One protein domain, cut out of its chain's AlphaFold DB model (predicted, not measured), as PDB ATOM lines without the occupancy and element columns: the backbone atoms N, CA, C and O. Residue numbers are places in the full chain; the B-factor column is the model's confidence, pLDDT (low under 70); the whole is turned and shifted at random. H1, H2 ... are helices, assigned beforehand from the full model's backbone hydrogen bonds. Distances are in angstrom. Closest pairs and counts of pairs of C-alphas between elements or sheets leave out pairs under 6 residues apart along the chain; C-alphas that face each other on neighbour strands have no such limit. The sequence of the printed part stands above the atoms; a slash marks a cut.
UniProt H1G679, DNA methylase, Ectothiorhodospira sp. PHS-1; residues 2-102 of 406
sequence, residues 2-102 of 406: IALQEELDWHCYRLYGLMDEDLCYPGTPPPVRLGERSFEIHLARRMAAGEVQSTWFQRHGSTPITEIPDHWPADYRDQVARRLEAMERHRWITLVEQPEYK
ATOM      1  N   ILE A   2      -0.205 -47.688   0.333       92.94
ATOM      2  CA  ILE A   2       0.360 -46.328   0.151       92.94
ATOM      3  C   ILE A   2       1.850 -46.275   0.520       92.94
ATOM      4  O   ILE A   2       2.656 -45.925  -0.330       92.94
ATOM      5  N   ALA A   3       2.211 -46.705   1.733       93.81
ATOM      6  CA  ALA A   3       3.605 -46.744   2.188       93.81
ATOM      7  C   ALA A   3       4.514 -47.567   1.255       93.81
ATOM      8  O   ALA A   3       5.560 -47.101   0.841       93.81
ATOM      9  N   LEU A   4       4.074 -48.760   0.837       94.56
ATOM     10  CA  LEU A   4       4.840 -49.604  -0.094       94.56
ATOM     11  C   LEU A   4       5.021 -48.968  -1.482       94.56
ATOM     12  O   LEU A   4       6.050 -49.175  -2.108       94.56
ATOM     13  N   GLN A   5       4.029 -48.217  -1.974       94.31
ATOM     14  CA  GLN A   5       4.167 -47.470  -3.226       94.31
ATOM     15  C   GLN A   5       5.178 -46.332  -3.080       94.31
ATOM     16  O   GLN A   5       5.943 -46.108  -4.004       94.31
ATOM     17  N   GLU A   6       5.195 -45.644  -1.935       94.19
ATOM     18  CA  GLU A   6       6.208 -44.626  -1.649       94.19
ATOM     19  C   GLU A   6       7.612 -45.247  -1.709       94.19
ATOM     20  O   GLU A   6       8.464 -44.756  -2.440       94.19
ATOM     21  N   GLU A   7       7.834 -46.379  -1.032       95.88
ATOM     22  CA  GLU A   7       9.123 -47.084  -1.087       95.88
ATOM     23  C   GLU A   7       9.494 -47.534  -2.508       95.88
ATOM     24  O   GLU A   7      10.649 -47.415  -2.912       95.88
ATOM     25  N   LEU A   8       8.520 -48.006  -3.293       95.06
ATOM     26  CA  LEU A   8       8.744 -48.389  -4.686       95.06
ATOM     27  C   LEU A   8       9.170 -47.195  -5.551       95.06
ATOM     28  O   LEU A   8      10.079 -47.342  -6.364       95.06
ATOM     29  N   ASP A   9       8.540 -46.033  -5.375       94.69
ATOM     30  CA  ASP A   9       8.871 -44.827  -6.136       94.69
ATOM     31  C   ASP A   9      10.332 -44.412  -5.871       94.69
ATOM     32  O   ASP A   9      11.111 -44.265  -6.816       94.69
ATOM     33  N   TRP A  10      10.742 -44.344  -4.596       95.38
ATOM     34  CA  TRP A  10      12.127 -44.030  -4.210       95.38
ATOM     35  C   TRP A  10      13.130 -45.083  -4.687       95.38
ATOM     36  O   TRP A  10      14.215 -44.739  -5.162       95.38
ATOM     37  N   HIS A  11      12.756 -46.362  -4.643       95.38
ATOM     38  CA  HIS A  11      13.581 -47.436  -5.187       95.38
ATOM     39  C   HIS A  11      13.788 -47.281  -6.698       95.38
ATOM     40  O   HIS A  11      14.909 -47.420  -7.195       95.38
ATOM     41  N   CYS A  12      12.726 -46.942  -7.437       95.12
ATOM     42  CA  CYS A  12      12.804 -46.670  -8.866       95.12
ATOM     43  C   CYS A  12      13.716 -45.478  -9.169       95.12
ATOM     44  O   CYS A  12      14.508 -45.563 -10.106       95.12
ATOM     45  N   TYR A  13      13.672 -44.398  -8.385       95.06
ATOM     46  CA  TYR A  13      14.541 -43.241  -8.621       95.06
ATOM     47  C   TYR A  13      16.021 -43.621  -8.605       95.06
ATOM     48  O   TYR A  13      16.768 -43.201  -9.489       95.06
ATOM     49  N   ARG A  14      16.421 -44.498  -7.680       93.69
ATOM     50  CA  ARG A  14      17.780 -45.042  -7.648       93.69
ATOM     51  C   ARG A  14      18.076 -45.956  -8.839       93.69
ATOM     52  O   ARG A  14      19.108 -45.802  -9.482       93.69
ATOM     53  N   LEU A  15      17.179 -46.892  -9.164       94.50
ATOM     54  CA  LEU A  15      17.385 -47.834 -10.278       94.50
ATOM     55  C   LEU A  15      17.579 -47.137 -11.632       94.50
ATOM     56  O   LEU A  15      18.342 -47.620 -12.464       94.50
ATOM     57  N   TYR A  16      16.902 -46.009 -11.846       94.00
ATOM     58  CA  TYR A  16      17.016 -45.213 -13.070       94.00
ATOM     59  C   TYR A  16      18.106 -44.131 -13.001       94.00
ATOM     60  O   TYR A  16      18.203 -43.315 -13.916       94.00
ATOM     61  N   GLY A  17      18.926 -44.109 -11.943       92.88
ATOM     62  CA  GLY A  17      20.031 -43.159 -11.795       92.88
ATOM     63  C   GLY A  17      19.586 -41.704 -11.621       92.88
ATOM     64  O   GLY A  17      20.340 -40.789 -11.937       92.88
ATOM     65  N   LEU A  18      18.356 -41.466 -11.142       91.00
ATOM     66  CA  LEU A  18      17.903 -40.118 -10.776       91.00
ATOM     67  C   LEU A  18      18.559 -39.639  -9.481       91.00
ATOM     68  O   LEU A  18      18.563 -38.437  -9.226       91.00
ATOM     69  N   MET A  19      19.072 -40.567  -8.675       88.75
ATOM     70  CA  MET A  19      19.882 -40.307  -7.493       88.75
ATOM     71  C   MET A  19      20.740 -41.526  -7.139       88.75
ATOM     72  O   MET A  19      20.299 -42.661  -7.319       88.75
ATOM     73  N   ASP A  20      21.933 -41.284  -6.597       87.19
ATOM     74  CA  ASP A  20      22.852 -42.349  -6.164       87.19
ATOM     75  C   ASP A  20      22.593 -42.802  -4.716       87.19
ATOM     76  O   ASP A  20      22.905 -43.931  -4.336       87.19
ATOM     77  N   GLU A  21      22.010 -41.925  -3.896       89.69
ATOM     78  CA  GLU A  21      21.690 -42.198  -2.495       89.69
ATOM     79  C   GLU A  21      20.460 -43.111  -2.366       89.69
ATOM     80  O   GLU A  21      19.430 -42.890  -3.005       89.69
ATOM     81  N   ASP A  22      20.543 -44.126  -1.499       90.88
ATOM     82  CA  ASP A  22      19.388 -44.959  -1.159       90.88
ATOM     83  C   ASP A  22      18.536 -44.262  -0.088       90.88
ATOM     84  O   ASP A  22      18.910 -44.189   1.087       90.88
ATOM     85  N   LEU A  23      17.396 -43.720  -0.520       93.94
ATOM     86  CA  LEU A  23      16.374 -43.137   0.351       93.94
ATOM     87  C   LEU A  23      15.179 -44.076   0.576       93.94
ATOM     88  O   LEU A  23      14.109 -43.612   0.981       93.94
ATOM     89  N   CYS A  24      15.322 -45.381   0.327       94.00
ATOM     90  CA  CYS A  24      14.351 -46.376   0.784       94.00
ATOM     91  C   CYS A  24      14.491 -46.590   2.295       94.00
ATOM     92  O   CYS A  24      15.595 -46.589   2.840       94.00
ATOM     93  N   TYR A  25      13.373 -46.805   2.983       94.75
ATOM     94  CA  TYR A  25      13.399 -47.161   4.393       94.75
ATOM     95  C   TYR A  25      13.875 -48.620   4.549       94.75
ATOM     96  O   TYR A  25      13.305 -49.510   3.918       94.75
ATOM     97  N   PRO A  26      14.905 -48.900   5.372       89.56
ATOM     98  CA  PRO A  26      15.506 -50.235   5.468       89.56
ATOM     99  C   PRO A  26      14.628 -51.259   6.206       89.56
ATOM    100  O   PRO A  26      14.859 -52.462   6.092       89.56
ATOM    101  N   GLY A  27      13.653 -50.795   6.991       90.88
ATOM    102  CA  GLY A  27      12.717 -51.638   7.729       90.88
ATOM    103  C   GLY A  27      11.361 -51.786   7.038       90.88
ATOM    104  O   GLY A  27      11.158 -51.399   5.889       90.88
ATOM    105  N   THR A  28      10.385 -52.311   7.775       93.12
ATOM    106  CA  THR A  28       8.985 -52.305   7.334       93.12
ATOM    107  C   THR A  28       8.414 -50.898   7.520       93.12
ATOM    108  O   THR A  28       8.289 -50.466   8.668       93.12
ATOM    109  N   PRO A  29       8.047 -50.172   6.447       94.06
ATOM    110  CA  PRO A  29       7.571 -48.800   6.577       94.06
ATOM    111  C   PRO A  29       6.254 -48.755   7.375       94.06
ATOM    112  O   PRO A  29       5.399 -49.636   7.199       94.06
ATOM    113  N   PRO A  30       6.054 -47.740   8.238       94.81
ATOM    114  CA  PRO A  30       4.816 -47.588   8.985       94.81
ATOM    115  C   PRO A  30       3.631 -47.291   8.046       94.81
ATOM    116  O   PRO A  30       3.812 -46.917   6.882       94.81
ATOM    117  N   PRO A  31       2.384 -47.438   8.523       94.81
ATOM    118  CA  PRO A  31       1.218 -47.011   7.761       94.81
ATOM    119  C   PRO A  31       1.263 -45.503   7.462       94.81
ATOM    120  O   PRO A  31       1.232 -44.687   8.376       94.81
ATOM    121  N   VAL A  32       1.280 -45.153   6.174       94.38
ATOM    122  CA  VAL A  32       1.204 -43.768   5.672       94.38
ATOM    123  C   VAL A  32      -0.222 -43.466   5.213       94.38
ATOM    124  O   VAL A  32      -0.797 -44.238   4.430       94.38
ATOM    125  N   ARG A  33      -0.799 -42.356   5.685       93.69
ATOM    126  CA  ARG A  33      -2.143 -41.884   5.314       93.69
ATOM    127  C   ARG A  33      -2.081 -40.882   4.158       93.69
ATOM    128  O   ARG A  33      -1.016 -40.416   3.757       93.69
ATOM    129  N   LEU A  34      -3.241 -40.558   3.587       91.88
ATOM    130  CA  LEU A  34      -3.328 -39.492   2.588       91.88
ATOM    131  C   LEU A  34      -2.997 -38.141   3.228       91.88
ATOM    132  O   LEU A  34      -3.497 -37.839   4.308       91.88
ATOM    133  N   GLY A  35      -2.195 -37.335   2.538       92.81
ATOM    134  CA  GLY A  35      -1.667 -36.072   3.054       92.81
ATOM    135  C   GLY A  35      -0.302 -36.219   3.725       92.81
ATOM    136  O   GLY A  35       0.406 -35.229   3.855       92.81
ATOM    137  N   GLU A  36       0.101 -37.440   4.089       95.38
ATOM    138  CA  GLU A  36       1.355 -37.690   4.804       95.38
ATOM    139  C   GLU A  36       2.501 -38.133   3.880       95.38
ATOM    140  O   GLU A  36       3.641 -38.206   4.313       95.38
ATOM    141  N   ARG A  37       2.267 -38.431   2.597       95.56
ATOM    142  CA  ARG A  37       3.381 -38.798   1.699       95.56
ATOM    143  C   ARG A  37       4.379 -37.654   1.563       95.56
ATOM    144  O   ARG A  37       3.991 -36.489   1.617       95.56
ATOM    145  N   SER A  38       5.641 -37.983   1.293       95.75
ATOM    146  CA  SER A  38       6.732 -37.002   1.263       95.75
ATOM    147  C   SER A  38       6.420 -35.828   0.321       95.75
ATOM    148  O   SER A  38       6.558 -34.671   0.709       95.75
ATOM    149  N   PHE A  39       5.881 -36.097  -0.874       95.88
ATOM    150  CA  PHE A  39       5.501 -35.020  -1.795       95.88
ATOM    151  C   PHE A  39       4.253 -34.249  -1.374       95.88
ATOM    152  O   PHE A  39       4.126 -33.080  -1.718       95.88
ATOM    153  N   GLU A  40       3.316 -34.876  -0.653       96.56
ATOM    154  CA  GLU A  40       2.139 -34.183  -0.125       96.56
ATOM    155  C   GLU A  40       2.569 -33.208   0.967       96.56
ATOM    156  O   GLU A  40       2.124 -32.064   0.957       96.56
ATOM    157  N   ILE A  41       3.512 -33.604   1.829       97.31
ATOM    158  CA  ILE A  41       4.104 -32.711   2.827       97.31
ATOM    159  C   ILE A  41       4.860 -31.565   2.143       97.31
ATOM    160  O   ILE A  41       4.657 -30.396   2.478       97.31
ATOM    161  N   HIS A  42       5.687 -31.867   1.138       96.62
ATOM    162  CA  HIS A  42       6.403 -30.848   0.367       96.62
ATOM    163  C   HIS A  42       5.440 -29.880  -0.348       96.62
ATOM    164  O   HIS A  42       5.596 -28.662  -0.259       96.62
ATOM    165  N   LEU A  43       4.392 -30.398  -0.998       96.00
ATOM    166  CA  LEU A  43       3.357 -29.597  -1.651       96.00
ATOM    167  C   LEU A  43       2.611 -28.714  -0.645       96.00
ATOM    168  O   LEU A  43       2.407 -27.532  -0.916       96.00
ATOM    169  N   ALA A  44       2.223 -29.257   0.512       96.69
ATOM    170  CA  ALA A  44       1.539 -28.510   1.563       96.69
ATOM    171  C   ALA A  44       2.410 -27.366   2.101       96.69
ATOM    172  O   ALA A  44       1.910 -26.253   2.262       96.69
ATOM    173  N   ARG A  45       3.717 -27.598   2.314       96.75
ATOM    174  CA  ARG A  45       4.673 -26.550   2.720       96.75
ATOM    175  C   ARG A  45       4.740 -25.421   1.699       96.75
ATOM    176  O   ARG A  45       4.612 -24.256   2.066       96.75
ATOM    177  N   ARG A  46       4.867 -25.758   0.415       95.50
ATOM    178  CA  ARG A  46       4.923 -24.767  -0.670       95.50
ATOM    179  C   ARG A  46       3.608 -24.009  -0.848       95.50
ATOM    180  O   ARG A  46       3.626 -22.814  -1.134       95.50
ATOM    181  N   MET A  47       2.467 -24.669  -0.642       95.94
ATOM    182  CA  MET A  47       1.158 -24.005  -0.613       95.94
ATOM    183  C   MET A  47       1.046 -23.032   0.566       95.94
ATOM    184  O   MET A  47       0.590 -21.907   0.375       95.94
ATOM    185  N   ALA A  48       1.497 -23.428   1.761       95.38
ATOM    186  CA  ALA A  48       1.502 -22.569   2.948       95.38
ATOM    187  C   ALA A  48       2.443 -21.360   2.797       95.38
ATOM    188  O   ALA A  48       2.119 -20.271   3.265       95.38
ATOM    189  N   ALA A  49       3.563 -21.528   2.088       94.94
ATOM    190  CA  ALA A  49       4.484 -20.449   1.725       94.94
ATOM    191  C   ALA A  49       3.971 -19.549   0.578       94.94
ATOM    192  O   ALA A  49       4.602 -18.545   0.254       94.94
ATOM    193  N   GLY A  50       2.841 -19.889  -0.053       93.94
ATOM    194  CA  GLY A  50       2.278 -19.137  -1.181       93.94
ATOM    195  C   GLY A  50       3.009 -19.335  -2.515       93.94
ATOM    196  O   GLY A  50       2.725 -18.621  -3.473       93.94
ATOM    197  N   GLU A  51       3.920 -20.305  -2.611       93.44
ATOM    198  CA  GLU A  51       4.727 -20.567  -3.811       93.44
ATOM    199  C   GLU A  51       3.960 -21.304  -4.914       93.44
ATOM    200  O   GLU A  51       4.339 -21.257  -6.085       93.44
ATOM    201  N   VAL A  52       2.914 -22.045  -4.546       93.50
ATOM    202  CA  VAL A  52       2.125 -22.860  -5.473       93.50
ATOM    203  C   VAL A  52       0.657 -22.878  -5.068       93.50
ATOM    204  O   VAL A  52       0.315 -22.842  -3.888       93.50
ATOM    205  N   GLN A  53      -0.223 -22.965  -6.062       91.31
ATOM    206  CA  GLN A  53      -1.653 -23.196  -5.881       91.31
ATOM    207  C   GLN A  53      -1.993 -24.591  -6.406       91.31
ATOM    208  O   GLN A  53      -1.607 -24.946  -7.518       91.31
ATOM    209  N   SER A  54      -2.704 -25.394  -5.613       91.19
ATOM    210  CA  SER A  54      -3.077 -26.757  -5.994       91.19
ATOM    211  C   SER A  54      -4.433 -27.151  -5.422       91.19
ATOM    212  O   SER A  54      -4.767 -26.831  -4.286       91.19
ATOM    213  N   THR A  55      -5.203 -27.907  -6.205       91.69
ATOM    214  CA  THR A  55      -6.471 -28.513  -5.775       91.69
ATOM    215  C   THR A  55      -6.296 -29.967  -5.327       91.69
ATOM    216  O   THR A  55      -7.290 -30.675  -5.172       91.69
ATOM    217  N   TRP A  56      -5.055 -30.455  -5.187       91.75
ATOM    218  CA  TRP A  56      -4.745 -31.859  -4.894       91.75
ATOM    219  C   TRP A  56      -5.500 -32.382  -3.669       91.75
ATOM    220  O   TRP A  56      -6.260 -33.345  -3.773       91.75
ATOM    221  N   PHE A  57      -5.344 -31.693  -2.538       92.44
ATOM    222  CA  PHE A  57      -5.932 -32.063  -1.252       92.44
ATOM    223  C   PHE A  57      -7.461 -32.124  -1.313       92.44
ATOM    224  O   PHE A  57      -8.063 -33.147  -0.989       92.44
ATOM    225  N   GLN A  58      -8.090 -31.081  -1.864       88.38
ATOM    226  CA  GLN A  58      -9.541 -31.024  -2.054       88.38
ATOM    227  C   GLN A  58     -10.047 -32.146  -2.972       88.38
ATOM    228  O   GLN A  58     -11.044 -32.798  -2.671       88.38
ATOM    229  N   ARG A  59      -9.359 -32.398  -4.092       85.94
ATOM    230  CA  ARG A  59      -9.761 -33.405  -5.085       85.94
ATOM    231  C   ARG A  59      -9.636 -34.836  -4.563       85.94
ATOM    232  O   ARG A  59     -10.356 -35.715  -5.034       85.94
ATOM    233  N   HIS A  60      -8.700 -35.076  -3.650       86.56
ATOM    234  CA  HIS A  60      -8.382 -36.408  -3.140       86.56
ATOM    235  C   HIS A  60      -8.856 -36.650  -1.704       86.56
ATOM    236  O   HIS A  60      -8.610 -37.732  -1.176       86.56
ATOM    237  N   GLY A  61      -9.559 -35.686  -1.098       85.25
ATOM    238  CA  GLY A  61     -10.077 -35.797   0.265       85.25
ATOM    239  C   GLY A  61      -8.972 -35.959   1.308       85.25
ATOM    240  O   GLY A  61      -9.169 -36.659   2.297       85.25
ATOM    241  N   SER A  62      -7.796 -35.373   1.063       89.88
ATOM    242  CA  SER A  62      -6.653 -35.416   1.974       89.88
ATOM    243  C   SER A  62      -6.447 -34.072   2.664       89.88
ATOM    244  O   SER A  62      -6.740 -33.022   2.095       89.88
ATOM    245  N   THR A  63      -5.953 -34.099   3.899       92.00
ATOM    246  CA  THR A  63      -5.648 -32.879   4.658       92.00
ATOM    247  C   THR A  63      -4.224 -32.425   4.330       92.00
ATOM    248  O   THR A  63      -3.320 -33.262   4.362       92.00
ATOM    249  N   PRO A  64      -3.986 -31.137   4.017       94.88
ATOM    250  CA  PRO A  64      -2.630 -30.612   3.891       94.88
ATOM    251  C   PRO A  64      -1.894 -30.720   5.230       94.88
ATOM    252  O   PRO A  64      -2.351 -30.171   6.231       94.88
ATOM    253  N   ILE A  65      -0.760 -31.421   5.243       96.12
ATOM    254  CA  ILE A  65       0.088 -31.597   6.425       96.12
ATOM    255  C   ILE A  65       1.455 -30.994   6.109       96.12
ATOM    256  O   ILE A  65       2.113 -31.422   5.170       96.12
ATOM    257  N   THR A  66       1.885 -29.986   6.865       96.06
ATOM    258  CA  THR A  66       3.167 -29.290   6.638       96.06
ATOM    259  C   THR A  66       4.316 -29.848   7.476       96.06
ATOM    260  O   THR A  66       5.486 -29.615   7.165       96.06
ATOM    261  N   GLU A  67       4.003 -30.586   8.536       96.50
ATOM    262  CA  GLU A  67       4.966 -31.142   9.488       96.50
ATOM    263  C   GLU A  67       5.119 -32.650   9.288       96.50
ATOM    264  O   GLU A  67       4.214 -33.314   8.791       96.50
ATOM    265  N   ILE A  68       6.276 -33.205   9.652       96.19
ATOM    266  CA  ILE A  68       6.466 -34.658   9.604       96.19
ATOM    267  C   ILE A  68       5.670 -35.265  10.775       96.19
ATOM    268  O   ILE A  68       5.939 -34.891  11.912       96.19
ATOM    269  N   PRO A  69       4.714 -36.184  10.541       95.62
ATOM    270  CA  PRO A  69       3.865 -36.726  11.597       95.62
ATOM    271  C   PRO A  69       4.625 -37.364  12.774       95.62
ATOM    272  O   PRO A  69       5.384 -38.321  12.607       95.62
ATOM    273  N   ASP A  70       4.320 -36.912  13.993       94.88
ATOM    274  CA  ASP A  70       4.967 -37.378  15.232       94.88
ATOM    275  C   ASP A  70       4.680 -38.843  15.580       94.88
ATOM    276  O   ASP A  70       5.447 -39.483  16.300       94.88
ATOM    277  N   HIS A  71       3.582 -39.399  15.066       94.44
ATOM    278  CA  HIS A  71       3.176 -40.775  15.350       94.44
ATOM    279  C   HIS A  71       4.046 -41.832  14.648       94.44
ATOM    280  O   HIS A  71       3.896 -43.023  14.921       94.44
ATOM    281  N   TRP A  72       4.930 -41.425  13.735       96.44
ATOM    282  CA  TRP A  72       5.873 -42.334  13.094       96.44
ATOM    283  C   TRP A  72       7.106 -42.606  13.959       96.44
ATOM    284  O   TRP A  72       7.520 -41.732  14.720       96.44
ATOM    285  N   PRO A  73       7.734 -43.788  13.819       96.19
ATOM    286  CA  PRO A  73       9.046 -44.073  14.395       96.19
ATOM    287  C   PRO A  73      10.091 -43.006  14.035       96.19
ATOM    288  O   PRO A  73      10.049 -42.430  12.946       96.19
ATOM    289  N   ALA A  74      11.023 -42.735  14.954       96.06
ATOM    290  CA  ALA A  74      12.011 -41.665  14.794       96.06
ATOM    291  C   ALA A  74      12.875 -41.842  13.534       96.06
ATOM    292  O   ALA A  74      13.039 -40.906  12.762       96.06
ATOM    293  N   ASP A  75      13.317 -43.067  13.280       95.94
ATOM    294  CA  ASP A  75      14.076 -43.456  12.095       95.94
ATOM    295  C   ASP A  75      13.290 -43.266  10.785       95.94
ATOM    296  O   ASP A  75      13.860 -42.856   9.773       95.94
ATOM    297  N   TYR A  76      11.973 -43.499  10.784       96.44
ATOM    298  CA  TYR A  76      11.141 -43.197   9.615       96.44
ATOM    299  C   TYR A  76      10.955 -41.689   9.409       96.44
ATOM    300  O   TYR A  76      10.998 -41.216   8.272       96.44
ATOM    301  N   ARG A  77      10.797 -40.909  10.488       97.06
ATOM    302  CA  ARG A  77      10.742 -39.439  10.392       97.06
ATOM    303  C   ARG A  77      12.038 -38.870   9.816       97.06
ATOM    304  O   ARG A  77      11.968 -38.022   8.928       97.06
ATOM    305  N   ASP A  78      13.188 -39.384  10.246       96.19
ATOM    306  CA  ASP A  78      14.498 -39.003   9.705       96.19
ATOM    307  C   ASP A  78      14.607 -39.353   8.212       96.19
ATOM    308  O   ASP A  78      15.083 -38.553   7.402       96.19
ATOM    309  N   GLN A  79      14.091 -40.520   7.809       96.88
ATOM    310  CA  GLN A  79      14.044 -40.918   6.403       96.88
ATOM    311  C   GLN A  79      13.169 -39.980   5.557       96.88
ATOM    312  O   GLN A  79      13.565 -39.594   4.455       96.88
ATOM    313  N   VAL A  80      11.994 -39.584   6.055       96.62
ATOM    314  CA  VAL A  80      11.112 -38.627   5.367       96.62
ATOM    315  C   VAL A  80      11.738 -37.231   5.319       96.62
ATOM    316  O   VAL A  80      11.629 -36.558   4.296       96.62
ATOM    317  N   ALA A  81      12.459 -36.805   6.357       97.19
ATOM    318  CA  ALA A  81      13.197 -35.543   6.339       97.19
ATOM    319  C   ALA A  81      14.245 -35.509   5.210       97.19
ATOM    320  O   ALA A  81      14.275 -34.549   4.439       97.19
ATOM    321  N   ARG A  82      15.023 -36.591   5.039       96.69
ATOM    322  CA  ARG A  82      15.984 -36.739   3.925       96.69
ATOM    323  C   ARG A  82      15.298 -36.708   2.557       96.69
ATOM    324  O   ARG A  82      15.795 -36.087   1.622       96.69
ATOM    325  N   ARG A  83      14.125 -37.338   2.435       97.00
ATOM    326  CA  ARG A  83      13.305 -37.295   1.208       97.00
ATOM    327  C   ARG A  83      12.852 -35.876   0.868       97.00
ATOM    328  O   ARG A  83      12.962 -35.465  -0.283       97.00
ATOM    329  N   LEU A  84      12.377 -35.120   1.859       96.81
ATOM    330  CA  LEU A  84      11.965 -33.722   1.685       96.81
ATOM    331  C   LEU A  84      13.145 -32.834   1.261       96.81
ATOM    332  O   LEU A  84      13.006 -32.028   0.346       96.81
ATOM    333  N   GLU A  85      14.316 -33.035   1.863       96.06
ATOM    334  CA  GLU A  85      15.552 -32.342   1.485       96.06
ATOM    335  C   GLU A  85      15.974 -32.667   0.040       96.06
ATOM    336  O   GLU A  85      16.342 -31.770  -0.723       96.06
ATOM    337  N   ALA A  86      15.853 -33.930  -0.383       95.25
ATOM    338  CA  ALA A  86      16.116 -34.333  -1.764       95.25
ATOM    339  C   ALA A  86      15.150 -33.670  -2.764       95.25
ATOM    340  O   ALA A  86      15.582 -33.269  -3.846       95.25
ATOM    341  N   MET A  87      13.875 -33.488  -2.402       95.12
ATOM    342  CA  MET A  87      12.901 -32.760  -3.232       95.12
ATOM    343  C   MET A  87      13.231 -31.272  -3.383       95.12
ATOM    344  O   MET A  87      12.881 -30.681  -4.403       95.12
ATOM    345  N   GLU A  88      13.908 -30.662  -2.410       93.06
ATOM    346  CA  GLU A  88      14.329 -29.257  -2.474       93.06
ATOM    347  C   GLU A  88      15.632 -29.070  -3.261       93.06
ATOM    348  O   GLU A  88      15.800 -28.074  -3.966       93.06
ATOM    349  N   ARG A  89      16.566 -30.023  -3.153       92.50
ATOM    350  CA  ARG A  89      17.927 -29.873  -3.692       92.50
ATOM    351  C   ARG A  89      18.153 -30.542  -5.037       92.50
ATOM    352  O   ARG A  89      18.993 -30.081  -5.810       92.50
ATOM    353  N   HIS A  90      17.450 -31.636  -5.324       93.00
ATOM    354  CA  HIS A  90      17.728 -32.458  -6.494       93.00
ATOM    355  C   HIS A  90      16.694 -32.225  -7.594       93.00
ATOM    356  O   HIS A  90      15.595 -32.775  -7.560       93.00
ATOM    357  N   ARG A  91      17.079 -31.462  -8.629       92.31
ATOM    358  CA  ARG A  91      16.200 -31.043  -9.739       92.31
ATOM    359  C   ARG A  91      15.335 -32.175 -10.309       92.31
ATOM    360  O   ARG A  91      14.170 -31.952 -10.628       92.31
ATOM    361  N   TRP A  92      15.905 -33.367 -10.493       92.31
ATOM    362  CA  TRP A  92      15.170 -34.500 -11.061       92.31
ATOM    363  C   TRP A  92      14.130 -35.073 -10.099       92.31
ATOM    364  O   TRP A  92      13.034 -35.402 -10.543       92.31
ATOM    365  N   ILE A  93      14.435 -35.113  -8.799       95.12
ATOM    366  CA  ILE A  93      13.501 -35.557  -7.758       95.12
ATOM    367  C   ILE A  93      12.367 -34.543  -7.619       95.12
ATOM    368  O   ILE A  93      11.203 -34.929  -7.651       95.12
ATOM    369  N   THR A  94      12.686 -33.244  -7.598       93.69
ATOM    370  CA  THR A  94      11.685 -32.163  -7.600       93.69
ATOM    371  C   THR A  94      10.687 -32.295  -8.752       93.69
ATOM    372  O   THR A  94       9.515 -31.964  -8.592       93.69
ATOM    373  N   LEU A  95      11.139 -32.749  -9.928       93.62
ATOM    374  CA  LEU A  95      10.279 -32.926 -11.096       93.62
ATOM    375  C   LEU A  95       9.352 -34.140 -10.952       93.62
ATOM    376  O   LEU A  95       8.159 -34.007 -11.196       93.62
ATOM    377  N   VAL A  96       9.876 -35.310 -10.574       94.06
ATOM    378  CA  VAL A  96       9.086 -36.560 -10.526       94.06
ATOM    379  C   VAL A  96       8.198 -36.681  -9.287       94.06
ATOM    380  O   VAL A  96       7.235 -37.441  -9.305       94.06
ATOM    381  N   GLU A  97       8.476 -35.909  -8.238       95.06
ATOM    382  CA  GLU A  97       7.632 -35.819  -7.039       95.06
ATOM    383  C   GLU A  97       6.512 -34.774  -7.179       95.06
ATOM    384  O   GLU A  97       5.815 -34.448  -6.220       95.06
ATOM    385  N   GLN A  98       6.272 -34.258  -8.390       92.38
ATOM    386  CA  GLN A  98       5.099 -33.425  -8.642       92.38
ATOM    387  C   GLN A  98       3.799 -34.251  -8.633       92.38
ATOM    388  O   GLN A  98       3.788 -35.409  -9.066       92.38
ATOM    389  N   PRO A  99       2.665 -33.660  -8.205       91.56
ATOM    390  CA  PRO A  99       1.378 -34.356  -8.106       91.56
ATOM    391  C   PRO A  99       0.908 -35.038  -9.403       91.56
ATOM    392  O   PRO A  99       0.159 -36.018  -9.376       91.56
ATOM    393  N   GLU A 100       1.331 -34.528 -10.557       90.69
ATOM    394  CA  GLU A 100       1.032 -35.044 -11.892       90.69
ATOM    395  C   GLU A 100       1.603 -36.446 -12.120       90.69
ATOM    396  O   GLU A 100       0.981 -37.241 -12.827       90.69
ATOM    397  N   TYR A 101       2.739 -36.756 -11.492       92.94
ATOM    398  CA  TYR A 101       3.469 -38.012 -11.663       92.94
ATOM    399  C   TYR A 101       3.215 -39.013 -10.533       92.94
ATOM    400  O   TYR A 101       3.621 -40.172 -10.628       92.94
ATOM    401  N   LYS A 102       2.495 -38.606  -9.481       92.44
ATOM    402  CA  LYS A 102       2.206 -39.462  -8.329       92.44
ATOM    403  C   LYS A 102       0.858 -40.157  -8.449       92.44
ATOM    404  O   LYS A 102      -0.141 -39.625  -8.945       92.44
TER     405      LYS A 102
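AT A GLANCE: This is residues 2 to 102 of the 406 residues of the protein "DNA methylase" of Ectothiorhodospira sp. PHS-1 (UniProt H1G679). A rounded helical body is built round the long helix H4 and the shorter H2, whose first residues pack on the side of H4 and which then runs away from it at a steep angle. H1 lies on another side of the body, and the long link after it folds back past H1, passing between H1 and H4; H5 folds back from the last end of H4 towards H1, and small H3 lies at the far end beyond H2. The printed part has 101 residues with five named helices, in the order H1, H2, H3, H4, H5, and no named strand; the class is all helix. It is compact, with a radius of gyration of the C-alphas of 12.9 A and spans of 31 by 30 by 20 A.

IN THESE COORDINATES: H1, residues 2 to 15, begins with C-alpha 2 at (0.360, -46.328, 0.151) and is 20.0 A long from first to last C-alpha. H2, residues 38 to 48, is 15.4 A long and begins with C-alpha 38 at (6.732, -37.002, 1.263). H3, residues 56 to 60, is 6.1 A long. H4, residues 74 to 89, is the longest helix at 22.7 A. H5, residues 91 to 96, is 9.0 A long and ends with C-alpha 96 at (9.086, -36.560, -10.526).

HOW THE PARTS SIT: H1 and H5 are close but not clearly touching; their closest C-alphas, those of Tyr 13 and Ile 93, are 7.8 A apart. They run opposite ways at a steep tilt of 44 degrees. H1 is apart from H3 and H4, and only just apart from H2, at 8.2 A. H2 touches H4 with residues 80 to 87 of H4 alone, and the closest C-alphas are those of Ser 38 and Leu 84, 6.2 A apart. These two helices run the same way at a steep tilt of 62 degrees. H2 and H3 are near each other, with 6 pairs of C-alphas within 10 A. H4 and H5 touch only at the corner by their link, with the closest C-alphas, those of Met 87 and Thr 94, 4.6 A apart. They run opposite ways at a steep tilt of 69 degrees, only just short of about perpendicular. In H1, H2, H3, H4 and H5 every O i to N i+4 pair is within hydrogen-bond range.

THE WHOLE: The two C-alphas farthest apart are those of Gly 27 and Gly 50, at 35.3 A. The printed part has no cut. The links H1 to H2, residues 16 to 37, and H3 to H4, residues 61 to 73, are long; H2 to H3 is short, and H4 to H5 is tight. The mean pLDDT of the printed part is 93.9, and no printed residue is under 70.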